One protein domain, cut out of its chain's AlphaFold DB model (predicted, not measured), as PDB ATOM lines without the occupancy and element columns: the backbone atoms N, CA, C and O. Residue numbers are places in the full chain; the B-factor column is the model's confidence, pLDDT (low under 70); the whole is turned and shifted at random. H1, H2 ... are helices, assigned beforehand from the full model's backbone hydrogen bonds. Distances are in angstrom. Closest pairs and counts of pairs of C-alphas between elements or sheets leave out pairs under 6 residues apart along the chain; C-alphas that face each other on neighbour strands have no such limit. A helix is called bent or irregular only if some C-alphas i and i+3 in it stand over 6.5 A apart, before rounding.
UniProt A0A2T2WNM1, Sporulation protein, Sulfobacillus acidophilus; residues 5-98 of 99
ATOM      1  N   LEU A   5      12.063  30.018  31.425       88.56
ATOM      2  CA  LEU A   5      10.720  30.584  31.558       88.56
ATOM      3  C   LEU A   5      10.432  31.144  32.963       88.56
ATOM      4  O   LEU A   5      10.105  32.319  33.104       88.56
ATOM      5  N   PHE A   6      10.545  30.326  34.012       91.75
ATOM      6  CA  PHE A   6      10.148  30.729  35.368       91.75
ATOM      7  C   PHE A   6      11.146  31.699  35.999       91.75
ATOM      8  O   PHE A   6      10.753  32.569  36.772       91.75
ATOM      9  N   LEU A   7      12.426  31.572  35.641       93.25
ATOM     10  CA  LEU A   7      13.478  32.483  36.085       93.25
ATOM     11  C   LEU A   7      13.251  33.890  35.515       93.25
ATOM     12  O   LEU A   7      13.192  34.858  36.271       93.25
ATOM     13  N   ALA A   8      13.035  33.996  34.200       94.00
ATOM     14  CA  ALA A   8      12.757  35.271  33.544       94.00
ATOM     15  C   ALA A   8      11.433  35.894  34.023       94.00
ATOM     16  O   ALA A   8      11.361  37.106  34.238       94.00
ATOM     17  N   LEU A   9      10.405  35.068  34.250       95.12
ATOM     18  CA  LEU A   9       9.127  35.505  34.816       95.12
ATOM     19  C   LEU A   9       9.313  36.088  36.219       95.12
ATOM     20  O   LEU A   9       8.886  37.212  36.475       95.12
ATOM     21  N   GLY A  10       9.991  35.360  37.111       94.56
ATOM     22  CA  GLY A  10      10.229  35.800  38.485       94.56
ATOM     23  C   GLY A  10      11.015  37.108  38.555       94.56
ATOM     24  O   GLY A  10      10.629  38.012  39.292       94.56
ATOM     25  N   VAL A  11      12.069  37.252  37.742       95.25
ATOM     26  CA  VAL A  11      12.860  38.492  37.672       95.25
ATOM     27  C   VAL A  11      12.028  39.655  37.137       95.25
ATOM     28  O   VAL A  11      12.099  40.755  37.680       95.25
ATOM     29  N   THR A  12      11.209  39.427  36.109       96.62
ATOM     30  CA  THR A  12      10.391  40.494  35.514       96.62
ATOM     31  C   THR A  12       9.296  40.969  36.469       96.62
ATOM     32  O   THR A  12       9.120  42.173  36.649       96.62
ATOM     33  N   VAL A  13       8.599  40.039  37.132       96.50
ATOM     34  CA  VAL A  13       7.550  40.366  38.110       96.50
ATOM     35  C   VAL A  13       8.155  40.996  39.364       96.50
ATOM     36  O   VAL A  13       7.743  42.078  39.778       96.50
ATOM     37  N   GLY A  14       9.167  40.352  39.950       95.81
ATOM     38  CA  GLY A  14       9.818  40.818  41.171       95.81
ATOM     39  C   GLY A  14      10.514  42.165  40.985       95.81
ATOM     40  O   GLY A  14      10.319  43.068  41.792       95.81
ATOM     41  N   GLY A  15      11.268  42.338  39.897       95.31
ATOM     42  CA  GLY A  15      11.941  43.599  39.589       95.31
ATOM     43  C   GLY A  15      10.967  44.733  39.266       95.31
ATOM     44  O   GLY A  15      11.204  45.867  39.676       95.31
ATOM     45  N   GLY A  16       9.840  44.437  38.608       95.38
ATOM     46  CA  GLY A  16       8.770  45.412  38.387       95.38
ATOM     47  C   GLY A  16       8.146  45.902  39.698       95.38
ATOM     48  O   GLY A  16       8.041  47.108  39.915       95.38
ATOM     49  N   LEU A  17       7.784  44.978  40.596       95.38
ATOM     50  CA  LEU A  17       7.170  45.303  41.890       95.38
ATOM     51  C   LEU A  17       8.138  46.016  42.837       95.38
ATOM     52  O   LEU A  17       7.799  47.065  43.384       95.38
ATOM     53  N   LEU A  18       9.348  45.477  43.016       96.12
ATOM     54  CA  LEU A  18      10.361  46.083  43.881       96.12
ATOM     55  C   LEU A  18      10.841  47.429  43.327       96.12
ATOM     56  O   LEU A  18      11.061  48.356  44.102       96.12
ATOM     57  N   GLY A  19      10.949  47.571  42.003       94.69
ATOM     58  CA  GLY A  19      11.270  48.846  41.369       94.69
ATOM     59  C   GLY A  19      10.191  49.900  41.616       94.69
ATOM     60  O   GLY A  19      10.508  51.023  42.003       94.69
ATOM     61  N   ALA A  20       8.913  49.535  41.469       93.88
ATOM     62  CA  ALA A  20       7.803  50.440  41.770       93.88
ATOM     63  C   ALA A  20       7.786  50.846  43.252       93.88
ATOM     64  O   ALA A  20       7.621  52.022  43.574       93.88
ATOM     65  N   PHE A  21       8.033  49.892  44.152       95.00
ATOM     66  CA  PHE A  21       8.165  50.166  45.581       95.00
ATOM     67  C   PHE A  21       9.346  51.104  45.888       95.00
ATOM     68  O   PHE A  21       9.218  52.009  46.709       95.00
ATOM     69  N   GLY A  22      10.464  50.960  45.172       94.81
ATOM     70  CA  GLY A  22      11.602  51.877  45.252       94.81
ATOM     71  C   GLY A  22      11.238  53.315  44.869       94.81
ATOM     72  O   GLY A  22      11.561  54.239  45.613       94.81
ATOM     73  N   HIS A  23      10.503  53.512  43.769       94.12
ATOM     74  CA  HIS A  23       9.997  54.839  43.379       94.12
ATOM     75  C   HIS A  23       9.040  55.436  44.422       94.12
ATOM     76  O   HIS A  23       9.075  56.644  44.663       94.12
ATOM     77  N   TRP A  24       8.226  54.602  45.076       93.00
ATOM     78  CA  TRP A  24       7.342  55.036  46.159       93.00
ATOM     79  C   TRP A  24       8.127  55.536  47.382       93.00
ATOM     80  O   TRP A  24       7.855  56.633  47.868       93.00
ATOM     81  N   ILE A  25       9.153  54.795  47.825       96.06
ATOM     82  CA  ILE A  25      10.039  55.221  48.926       96.06
ATOM     83  C   ILE A  25      10.816  56.490  48.556       96.06
ATOM     84  O   ILE A  25      11.016  57.363  49.398       96.06
ATOM     85  N   ALA A  26      11.238  56.618  47.297       94.75
ATOM     86  CA  ALA A  26      11.989  57.771  46.807       94.75
ATOM     87  C   ALA A  26      11.151  59.061  46.683       94.75
ATOM     88  O   ALA A  26      11.692  60.095  46.298       94.75
ATOM     89  N   GLY A  27       9.847  59.018  46.980       92.75
ATOM     90  CA  GLY A  27       8.960  60.180  46.897       92.75
ATOM     91  C   GLY A  27       8.489  60.517  45.480       92.75
ATOM     92  O   GLY A  27       7.920  61.586  45.281       92.75
ATOM     93  N   ASN A  28       8.664  59.608  44.512       91.19
ATOM     94  CA  ASN A  28       8.233  59.769  43.117       91.19
ATOM     95  C   ASN A  28       7.130  58.753  42.747       91.19
ATOM     96  O   ASN A  28       7.328  57.910  41.867       91.19
ATOM     97  N   PRO A  29       5.944  58.803  43.387       85.19
ATOM     98  CA  PRO A  29       4.890  57.803  43.196       85.19
ATOM     99  C   PRO A  29       4.310  57.793  41.773       85.19
ATOM    100  O   PRO A  29       3.774  56.778  41.341       85.19
ATOM    101  N   HIS A  30       4.448  58.887  41.019       85.19
ATOM    102  CA  HIS A  30       4.021  58.977  39.615       85.19
ATOM    103  C   HIS A  30       4.759  57.977  38.712       85.19
ATOM    104  O   HIS A  30       4.221  57.530  37.701       85.19
ATOM    105  N   GLU A  31       5.987  57.615  39.091       87.19
ATOM    106  CA  GLU A  31       6.847  56.683  38.361       87.19
ATOM    107  C   GLU A  31       6.771  55.253  38.914       87.19
ATOM    108  O   GLU A  31       7.359  54.337  38.340       87.19
ATOM    109  N   ALA A  32       6.001  55.022  39.986       89.12
ATOM    110  CA  ALA A  32       5.816  53.719  40.625       89.12
ATOM    111  C   ALA A  32       4.886  52.787  39.818       89.12
ATOM    112  O   ALA A  32       3.994  52.132  40.356       89.12
ATOM    113  N   ASN A  33       5.084  52.719  38.501       92.19
ATOM    114  CA  ASN A  33       4.336  51.842  37.615       92.19
ATOM    115  C   ASN A  33       5.099  50.530  37.391       92.19
ATOM    116  O   ASN A  33       6.000  50.451  36.552       92.19
ATOM    117  N   ALA A  34       4.696  49.483  38.115       93.56
ATOM    118  CA  ALA A  34       5.346  48.176  38.060       93.56
ATOM    119  C   ALA A  34       5.364  47.573  36.647       93.56
ATOM    120  O   ALA A  34       6.372  46.995  36.248       93.56
ATOM    121  N   SER A  35       4.294  47.747  35.862       93.94
ATOM    122  CA  SER A  35       4.229  47.238  34.484       93.94
ATOM    123  C   SER A  35       5.201  47.964  33.543       93.94
ATOM    124  O   SER A  35       5.876  47.327  32.734       93.94
ATOM    125  N   ALA A  36       5.351  49.285  33.689       93.31
ATOM    126  CA  ALA A  36       6.294  50.072  32.896       93.31
ATOM    127  C   ALA A  36       7.754  49.741  33.249       93.31
ATOM    128  O   ALA A  36       8.609  49.658  32.364       93.31
ATOM    129  N   ILE A  37       8.037  49.506  34.532       94.56
ATOM    130  CA  ILE A  37       9.359  49.079  35.002       94.56
ATOM    131  C   ILE A  37       9.666  47.668  34.493       94.56
ATOM    132  O   ILE A  37      10.723  47.450  33.902       94.56
ATOM    133  N   ALA A  38       8.719  46.735  34.624       95.31
ATOM    134  CA  ALA A  38       8.826  45.374  34.101       95.31
ATOM    135  C   ALA A  38       9.142  45.351  32.596       95.31
ATOM    136  O   ALA A  38      10.039  44.627  32.159       95.31
ATOM    137  N   PHE A  39       8.481  46.205  31.807       94.50
ATOM    138  CA  PHE A  39       8.745  46.337  30.373       94.50
ATOM    139  C   PHE A  39      10.196  46.741  30.065       94.50
ATOM    140  O   PHE A  39      10.788  46.247  29.104       94.50
ATOM    141  N   ARG A  40      10.794  47.611  30.889       94.00
ATOM    142  CA  ARG A  40      12.186  48.061  30.727       94.00
ATOM    143  C   ARG A  40      13.201  46.986  31.120       94.00
ATOM    144  O   ARG A  40      14.251  46.890  30.489       94.00
ATOM    145  N   ILE A  41      12.898  46.165  32.126       94.25
ATOM    146  CA  ILE A  41      13.831  45.146  32.639       94.25
ATOM    147  C   ILE A  41      13.686  43.769  31.978       94.25
ATOM    148  O   ILE A  41      14.534  42.912  32.199       94.25
ATOM    149  N   ARG A  42      12.664  43.527  31.146       92.62
ATOM    150  CA  ARG A  42      12.405  42.197  30.551       92.62
ATOM    151  C   ARG A  42      13.598  41.615  29.778       92.62
ATOM    152  O   ARG A  42      13.841  40.416  29.838       92.62
ATOM    153  N   ILE A  43      14.385  42.455  29.099       90.19
ATOM    154  CA  ILE A  43      15.594  42.013  28.377       90.19
ATOM    155  C   ILE A  43      16.685  41.586  29.370       90.19
ATOM    156  O   ILE A  43      17.339  40.563  29.177       90.19
ATOM    157  N   TRP A  44      16.831  42.318  30.476       91.69
ATOM    158  CA  TRP A  44      17.726  41.936  31.568       91.69
ATOM    159  C   TRP A  44      17.274  40.640  32.247       91.69
ATOM    160  O   TRP A  44      18.112  39.806  32.579       91.69
ATOM    161  N   ALA A  45      15.966  40.412  32.384       92.56
ATOM    162  CA  ALA A  45      15.426  39.159  32.905       92.56
ATOM    163  C   ALA A  45      15.775  37.953  32.017       92.56
ATOM    164  O   ALA A  45      16.126  36.893  32.535       92.56
ATOM    165  N   VAL A  46      15.750  38.126  30.690       91.06
ATOM    166  CA  VAL A  46      16.222  37.109  29.736       91.06
ATOM    167  C   VAL A  46      17.715  36.832  29.924       91.06
ATOM    168  O   VAL A  46      18.104  35.670  30.018       91.06
ATOM    169  N   ALA A  47      18.542  37.874  30.049       87.94
ATOM    170  CA  ALA A  47      19.978  37.711  30.287       87.94
ATOM    171  C   ALA A  47      20.260  36.942  31.591       87.94
ATOM    172  O   ALA A  47      21.065  36.014  31.598       87.94
ATOM    173  N   VAL A  48      19.554  37.258  32.682       89.00
ATOM    174  CA  VAL A  48      19.673  36.540  33.963       89.00
ATOM    175  C   VAL A  48      19.244  35.076  33.830       89.00
ATOM    176  O   VAL A  48      19.936  34.188  34.325       89.00
ATOM    177  N   ALA A  49      18.140  34.803  33.130       89.12
ATOM    178  CA  ALA A  49      17.623  33.447  32.949       89.12
ATOM    179  C   ALA A  49      18.548  32.537  32.127       89.12
ATOM    180  O   ALA A  49      18.547  31.323  32.329       89.12
ATOM    181  N   LEU A  50      19.343  33.113  31.223       85.12
ATOM    182  CA  LEU A  50      20.323  32.388  30.413       85.12
ATOM    183  C   LEU A  50      21.687  32.215  31.110       85.12
ATOM    184  O   LEU A  50      22.546  31.517  30.578       85.12
ATOM    185  N   GLY A  51      21.882  32.787  32.304       76.06
ATOM    186  CA  GLY A  51      23.132  32.681  33.067       76.06
ATOM    187  C   GLY A  51      24.058  33.899  32.973       76.06
ATOM    188  O   GLY A  51      25.229  33.794  33.329       76.06
ATOM    189  N   GLY A  52      23.550  35.052  32.527       66.94
ATOM    190  CA  GLY A  52      24.290  36.311  32.404       66.94
ATOM    191  C   GLY A  52      24.714  36.647  30.969       66.94
ATOM    192  O   GLY A  52      24.328  35.987  30.008       66.94
ATOM    193  N   THR A  53      25.502  37.716  30.818       58.91
ATOM    194  CA  THR A  53      25.852  38.351  29.532       58.91
ATOM    195  C   THR A  53      26.992  37.686  28.750       58.91
ATOM    196  O   THR A  53      27.121  37.976  27.566       58.91
ATOM    197  N   ILE A  54      27.808  36.813  29.361       56.00
ATOM    198  CA  ILE A  54      29.028  36.267  28.720       56.00
ATOM    199  C   ILE A  54      28.941  34.747  28.495       56.00
ATOM    200  O   ILE A  54      29.147  34.292  27.378       56.00
ATOM    201  N   SER A  55      28.503  33.958  29.478       58.91
ATOM    202  CA  SER A  55      28.451  32.485  29.376       58.91
ATOM    203  C   SER A  55      27.442  31.977  28.334       58.91
ATOM    204  O   SER A  55      27.671  30.978  27.654       58.91
ATOM    205  N   ALA A  56      26.309  32.671  28.193       61.66
ATOM    206  CA  ALA A  56      25.298  32.344  27.188       61.66
ATOM    207  C   ALA A  56      25.784  32.655  25.762       61.66
ATOM    208  O   ALA A  56      25.455  31.925  24.828       61.66
ATOM    209  N   LEU A  57      26.584  33.717  25.607       63.06
ATOM    210  CA  LEU A  57      27.173  34.107  24.329       63.06
ATOM    211  C   LEU A  57      28.317  33.164  23.937       63.06
ATOM    212  O   LEU A  57      28.351  32.712  22.799       63.06
ATOM    213  N   GLU A  58      29.182  32.792  24.884       63.31
ATOM    214  CA  GLU A  58      30.258  31.815  24.667       63.31
ATOM    215  C   GLU A  58      29.712  30.447  24.247       63.31
ATOM    216  O   GLU A  58      30.220  29.838  23.307       63.31
ATOM    217  N   HIS A  59      28.631  29.972  24.876       61.97
ATOM    218  CA  HIS A  59      27.972  28.742  24.435       61.97
ATOM    219  C   HIS A  59      27.345  28.877  23.045       61.97
ATOM    220  O   HIS A  59      27.404  27.931  22.260       61.97
ATOM    221  N   PHE A  60      26.790  30.042  22.708       65.75
ATOM    222  CA  PHE A  60      26.254  30.298  21.374       65.75
ATOM    223  C   PHE A  60      27.360  30.313  20.302       65.75
ATOM    224  O   PHE A  60      27.211  29.664  19.267       65.75
ATOM    225  N   GLU A  61      28.497  30.965  20.567       64.56
ATOM    226  CA  GLU A  61      29.679  30.948  19.689       64.56
ATOM    227  C   GLU A  61      30.266  29.539  19.534       64.56
ATOM    228  O   GLU A  61      30.580  29.115  18.417       64.56
ATOM    229  N   GLN A  62      30.368  28.777  20.626       64.12
ATOM    230  CA  GLN A  62      30.862  27.399  20.597       64.12
ATOM    231  C   GLN A  62      29.927  26.473  19.807       64.12
ATOM    232  O   GLN A  62      30.405  25.666  19.008       64.12
ATOM    233  N   SER A  63      28.605  26.606  19.963       58.38
ATOM    234  CA  SER A  63      27.620  25.830  19.194       58.38
ATOM    235  C   SER A  63      27.595  26.192  17.707       58.38
ATOM    236  O   SER A  63      27.425  25.303  16.872       58.38
ATOM    237  N   LEU A  64      27.795  27.466  17.349       64.88
ATOM    238  CA  LEU A  64      27.941  27.889  15.951       64.88
ATOM    239  C   LEU A  64      29.236  27.351  15.325       64.88
ATOM    240  O   LEU A  64      29.238  26.931  14.167       64.88
ATOM    241  N   THR A  65      30.321  27.317  16.100       65.62
ATOM    242  CA  THR A  65      31.647  26.889  15.630       65.62
ATOM    243  C   THR A  65      31.781  25.362  15.541       65.62
ATOM    244  O   THR A  65      32.475  24.865  14.655       65.62
ATOM    245  N   SER A  66      31.095  24.583  16.394       62.78
ATOM    246  CA  SER A  66      31.253  23.115  16.444       62.78
ATOM    247  C   SER A  66      30.388  22.316  15.452       62.78
ATOM    248  O   SER A  66      30.483  21.089  15.414       62.78
ATOM    249  N   ARG A  67      29.563  22.968  14.612       57.78
ATOM    250  CA  ARG A  67      28.612  22.312  13.676       57.78
ATOM    251  C   ARG A  67      27.527  21.447  14.353       57.78
ATOM    252  O   ARG A  67      26.772  20.765  13.658       57.78
ATOM    253  N   ALA A  68      27.381  21.502  15.679       64.88
ATOM    254  CA  ALA A  68      26.339  20.793  16.419       64.88
ATOM    255  C   ALA A  68      24.995  21.544  16.358       64.88
ATOM    256  O   ALA A  68      24.613  22.271  17.274       64.88
ATOM    257  N   VAL A  69      24.234  21.337  15.277       69.31
ATOM    258  CA  VAL A  69      22.892  21.930  15.064       69.31
ATOM    259  C   VAL A  69      21.945  21.681  16.254       69.31
ATOM    260  O   VAL A  69      21.106  22.523  16.572       69.31
ATOM    261  N   SER A  70      22.115  20.551  16.952       70.50
ATOM    262  CA  SER A  70      21.369  20.198  18.167       70.50
ATOM    263  C   SER A  70      21.525  21.232  19.291       70.50
ATOM    264  O   SER A  70      20.538  21.596  19.934       70.50
ATOM    265  N   ASP A  71      22.735  21.741  19.519       67.31
ATOM    266  CA  ASP A  71      23.008  22.648  20.639       67.31
ATOM    267  C   ASP A  71      22.526  24.069  20.340       67.31
ATOM    268  O   ASP A  71      21.941  24.730  21.203       67.31
ATOM    269  N   LEU A  72      22.638  24.493  19.077       71.88
ATOM    270  CA  LEU A  72      22.078  25.758  18.596       71.88
ATOM    271  C   LEU A  72      20.548  25.803  18.753       71.88
ATOM    272  O   LEU A  72      19.987  26.808  19.203       71.88
ATOM    273  N   LEU A  73      19.864  24.703  18.421       76.62
ATOM    274  CA  LEU A  73      18.417  24.575  18.616       76.62
ATOM    275  C   LEU A  73      18.050  24.663  20.098       76.62
ATOM    276  O   LEU A  73      17.098  25.355  20.462       76.62
ATOM    277  N   ARG A  74      18.829  24.020  20.970       75.69
ATOM    278  CA  ARG A  74      18.594  24.034  22.417       75.69
ATOM    279  C   ARG A  74      18.750  25.434  23.014       75.69
ATOM    280  O   ARG A  74      17.913  25.839  23.821       75.69
ATOM    281  N   GLY A  75      19.759  26.186  22.572       76.69
ATOM    282  CA  GLY A  75      19.953  27.591  22.943       76.69
ATOM    283  C   GLY A  75      18.809  28.490  22.462       76.69
ATOM    284  O   GLY A  75      18.276  29.287  23.231       76.69
ATOM    285  N   SER A  76      18.361  28.296  21.221       80.69
ATOM    286  CA  SER A  76      17.242  29.050  20.637       80.69
ATOM    287  C   SER A  76      15.929  28.812  21.392       80.69
ATOM    288  O   SER A  76      15.214  29.758  21.718       80.69
ATOM    289  N   ILE A  77      15.632  27.556  21.743       84.25
ATOM    290  CA  ILE A  77      14.452  27.199  22.544       84.25
ATOM    291  C   ILE A  77      14.536  27.822  23.943       84.25
ATOM    292  O   ILE A  77      13.538  28.338  24.443       84.25
ATOM    293  N   ALA A  78      15.718  27.817  24.568       84.75
ATOM    294  CA  ALA A  78      15.925  28.444  25.870       84.75
ATOM    295  C   ALA A  78      15.712  29.967  25.825       84.75
ATOM    296  O   ALA A  78      15.067  30.510  26.722       84.75
ATOM    297  N   LEU A  79      16.185  30.640  24.771       87.62
ATOM    298  CA  LEU A  79      15.967  32.072  24.548       87.62
ATOM    299  C   LEU A  79      14.478  32.394  24.377       87.62
ATOM    300  O   LEU A  79      13.972  33.310  25.022       87.62
ATOM    301  N   ILE A  80      13.765  31.622  23.553       89.69
ATOM    302  CA  ILE A  80      12.321  31.796  23.338       89.69
ATOM    303  C   ILE A  80      11.555  31.560  24.643       89.69
ATOM    304  O   ILE A  80      10.672  32.342  24.985       89.69
ATOM    305  N   ALA A  81      11.918  30.525  25.404       91.06
ATOM    306  CA  ALA A  81      11.312  30.251  26.701       91.06
ATOM    307  C   ALA A  81      11.581  31.380  27.710       91.06
ATOM    308  O   ALA A  81      10.657  31.808  28.396       91.06
ATOM    309  N   ALA A  82      12.809  31.905  27.785       92.00
ATOM    310  CA  ALA A  82      13.144  33.040  28.646       92.00
ATOM    311  C   ALA A  82      12.354  34.297  28.255       92.00
ATOM    312  O   ALA A  82      11.743  34.938  29.107       92.00
ATOM    313  N   TYR A  83      12.328  34.628  26.962       93.31
ATOM    314  CA  TYR A  83      11.590  35.779  26.456       93.31
ATOM    315  C   TYR A  83      10.091  35.645  26.728       93.31
ATOM    316  O   TYR A  83       9.475  36.582  27.227       93.31
ATOM    317  N   GLY A  84       9.519  34.460  26.495       94.31
ATOM    318  CA  GLY A  84       8.132  34.161  26.838       94.31
ATOM    319  C   GLY A  84       7.850  34.346  28.328       94.31
ATOM    320  O   GLY A  84       6.833  34.924  28.688       94.31
ATOM    321  N   GLY A  85       8.768  33.936  29.203       93.19
ATOM    322  CA  GLY A  85       8.630  34.105  30.651       93.19
ATOM    323  C   GLY A  85       8.648  35.570  31.075       93.19
ATOM    324  O   GLY A  85       7.805  36.000  31.862       93.19
ATOM    325  N   ALA A  86       9.573  36.348  30.512       95.44
ATOM    326  CA  ALA A  86       9.660  37.781  30.765       95.44
ATOM    327  C   ALA A  86       8.415  38.524  30.255       95.44
ATOM    328  O   ALA A  86       7.833  39.342  30.968       95.44
ATOM    329  N   GLU A  87       7.957  38.193  29.049       95.56
ATOM    330  CA  GLU A  87       6.759  38.784  28.460       95.56
ATOM    331  C   GLU A  87       5.512  38.432  29.285       95.56
ATOM    332  O   GLU A  87       4.745  39.323  29.642       95.56
ATOM    333  N   LEU A  88       5.348  37.169  29.698       95.62
ATOM    334  CA  LEU A  88       4.270  36.752  30.602       95.62
ATOM    335  C   LEU A  88       4.303  37.511  31.935       95.62
ATOM    336  O   LEU A  88       3.251  37.914  32.424       95.62
ATOM    337  N   GLY A  89       5.486  37.748  32.505       94.25
ATOM    338  CA  GLY A  89       5.636  38.543  33.726       94.25
ATOM    339  C   GLY A  89       5.169  39.993  33.557       94.25
ATOM    340  O   GLY A  89       4.464  40.523  34.415       94.25
ATOM    341  N   TYR A  90       5.499  40.617  32.423       95.06
ATOM    342  CA  TYR A  90       4.984  41.941  32.064       95.06
ATOM    343  C   TYR A  90       3.457  41.939  31.908       95.06
ATOM    344  O   TYR A  90       2.783  42.788  32.494       95.06
ATOM    345  N   TRP A  91       2.899  40.977  31.168       94.56
ATOM    346  CA  TRP A  91       1.450  40.862  30.979       94.56
ATOM    347  C   TRP A  91       0.709  40.629  32.289       94.56
ATOM    348  O   TRP A  91      -0.354  41.211  32.481       94.56
ATOM    349  N   LEU A  92       1.277  39.843  33.204       94.38
ATOM    350  CA  LEU A  92       0.697  39.599  34.520       94.38
ATOM    351  C   LEU A  92       0.594  40.895  35.333       94.38
ATOM    352  O   LEU A  92      -0.473  41.212  35.856       94.38
ATOM    353  N   LEU A  93       1.675  41.677  35.388       93.81
ATOM    354  CA  LEU A  93       1.676  42.972  36.073       93.81
ATOM    355  C   LEU A  93       0.740  43.977  35.405       93.81
ATOM    356  O   LEU A  93       0.045  44.727  36.086       93.81
ATOM    357  N   ARG A  94       0.695  43.980  34.072       92.62
ATOM    358  CA  ARG A  94      -0.209  44.838  33.309       92.62
ATOM    359  C   ARG A  94      -1.672  44.482  33.564       92.62
ATOM    360  O   ARG A  94      -2.466  45.385  33.776       92.62
ATOM    361  N   ALA A  95      -2.017  43.196  33.564       91.19
ATOM    362  CA  ALA A  95      -3.367  42.719  33.852       91.19
ATOM    363  C   ALA A  95      -3.798  43.064  35.282       91.19
ATOM    364  O   ALA A  95      -4.953  43.398  35.498       91.19
ATOM    365  N   TRP A  96      -2.869  43.030  36.240       86.50
ATOM    366  CA  TRP A  96      -3.149  43.393  37.629       86.50
ATOM    367  C   TRP A  96      -3.316  44.907  37.850       86.50
ATOM    368  O   TRP A  96      -4.024  45.315  38.763       86.50
ATOM    369  N   MET A  97      -2.677  45.746  37.025       79.62
ATOM    370  CA  MET A  97      -2.786  47.213  37.092       79.62
ATOM    371  C   MET A  97      -3.876  47.809  36.187       79.62
ATOM    372  O   MET A  97      -4.094  49.022  36.230       79.62
ATOM    373  N   LEU A  98      -4.534  47.008  35.347       69.75
ATOM    374  CA  LEU A  98      -5.705  47.442  34.585       69.75
ATOM    375  C   LEU A  98      -6.953  47.377  35.491       69.75
ATOM    376  O   LEU A  98      -7.099  46.389  36.210       69.75
TER     377      LEU A  98
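What this domain is: This is residues 5 to 98 of the 99 residues of the protein "Sporulation protein" of Sulfobacillus acidophilus (UniProt A0A2T2WNM1). Three helices, H1, H2 and H4, make a bundle at one end of a rod, and the long H4 runs on beyond H1 and H2 to the other end, where the short H3 folds back beside its first residues as a small hairpin. H2 is kinked between its two ends, and residues 65 to 70, at the turn from H3 into H4, stick out free. The printed part has 94 residues with four named helices, in the order H1, H2, H3, H4, and no named strand; the class is all helix. The whole is loose, with a radius of gyration of the C-alphas of 15.8 A, and spans 53 by 23 by 14 A.

How they stand to each other: H1, residues 5 to 25, touches H2, residues 34 to 49, at a steep tilt of 42 degrees, opposite ways; the closest C-alphas are those of Gly 16 and Ala 38, 4.3 A apart. These two form a helical hairpin. H2 is irregular, with C-alphas 40 and 43 7.3 A apart, and has a kink of 57 degrees near residue 41. H4, residues 69 to 97, is the hub, touching the three other helices. H2 and H4 touch at a shallow tilt of 19 degrees, opposite ways, with the C-alphas of Ser 35 and Arg 94 closest at 5.2 A. H4 touches H1 with its residues 81 to 93 alone, the same way, at a tilt of 37 degrees that is only just steep; the closest C-alphas are those of Leu 5 and Gly 85, 4.2 A apart. H1, H2 and H4 form an up-and-down bundle, each helix running against the one before it in the chain. H3, residues 55 to 65, touches residues 69 to 75 of H4 alone, opposite ways, at a tilt of 36 degrees that is only just steep; the C-alphas of Ser 63 and Leu 72 are closest at 5.6 A. H3 and H4 form a second helical hairpin. The helix packing is mostly crossed. H3 is apart from H1, and only just apart from H2, at 8.2 A. Every O i to N i+4 pair is within hydrogen-bond range in H1, H3 and H4, but 10 of 12 in H2.

Where its parts are: H1 begins at C-alpha 5, (10.720, 30.584, 31.558), and is 30.2 A long from first to last C-alpha. H2 is 19.8 A long and H3 15.2 A. H4, the longest, begins at C-alpha 69, (22.892, 21.930, 15.064), and reaches C-alpha 97, (-2.786, 47.213, 37.092), 42.2 A away.

The domain as a whole: The two C-alphas farthest apart, those of Gly 27 and Arg 67, are 54.1 A apart. The printed part has no cut. The links from H2 to H3 and from H3 to H4 are tight, and that from H1 to H2 is short. The mean pLDDT of the printed part is 84.9; residues 52 to 69, 71 and 98 are under 70.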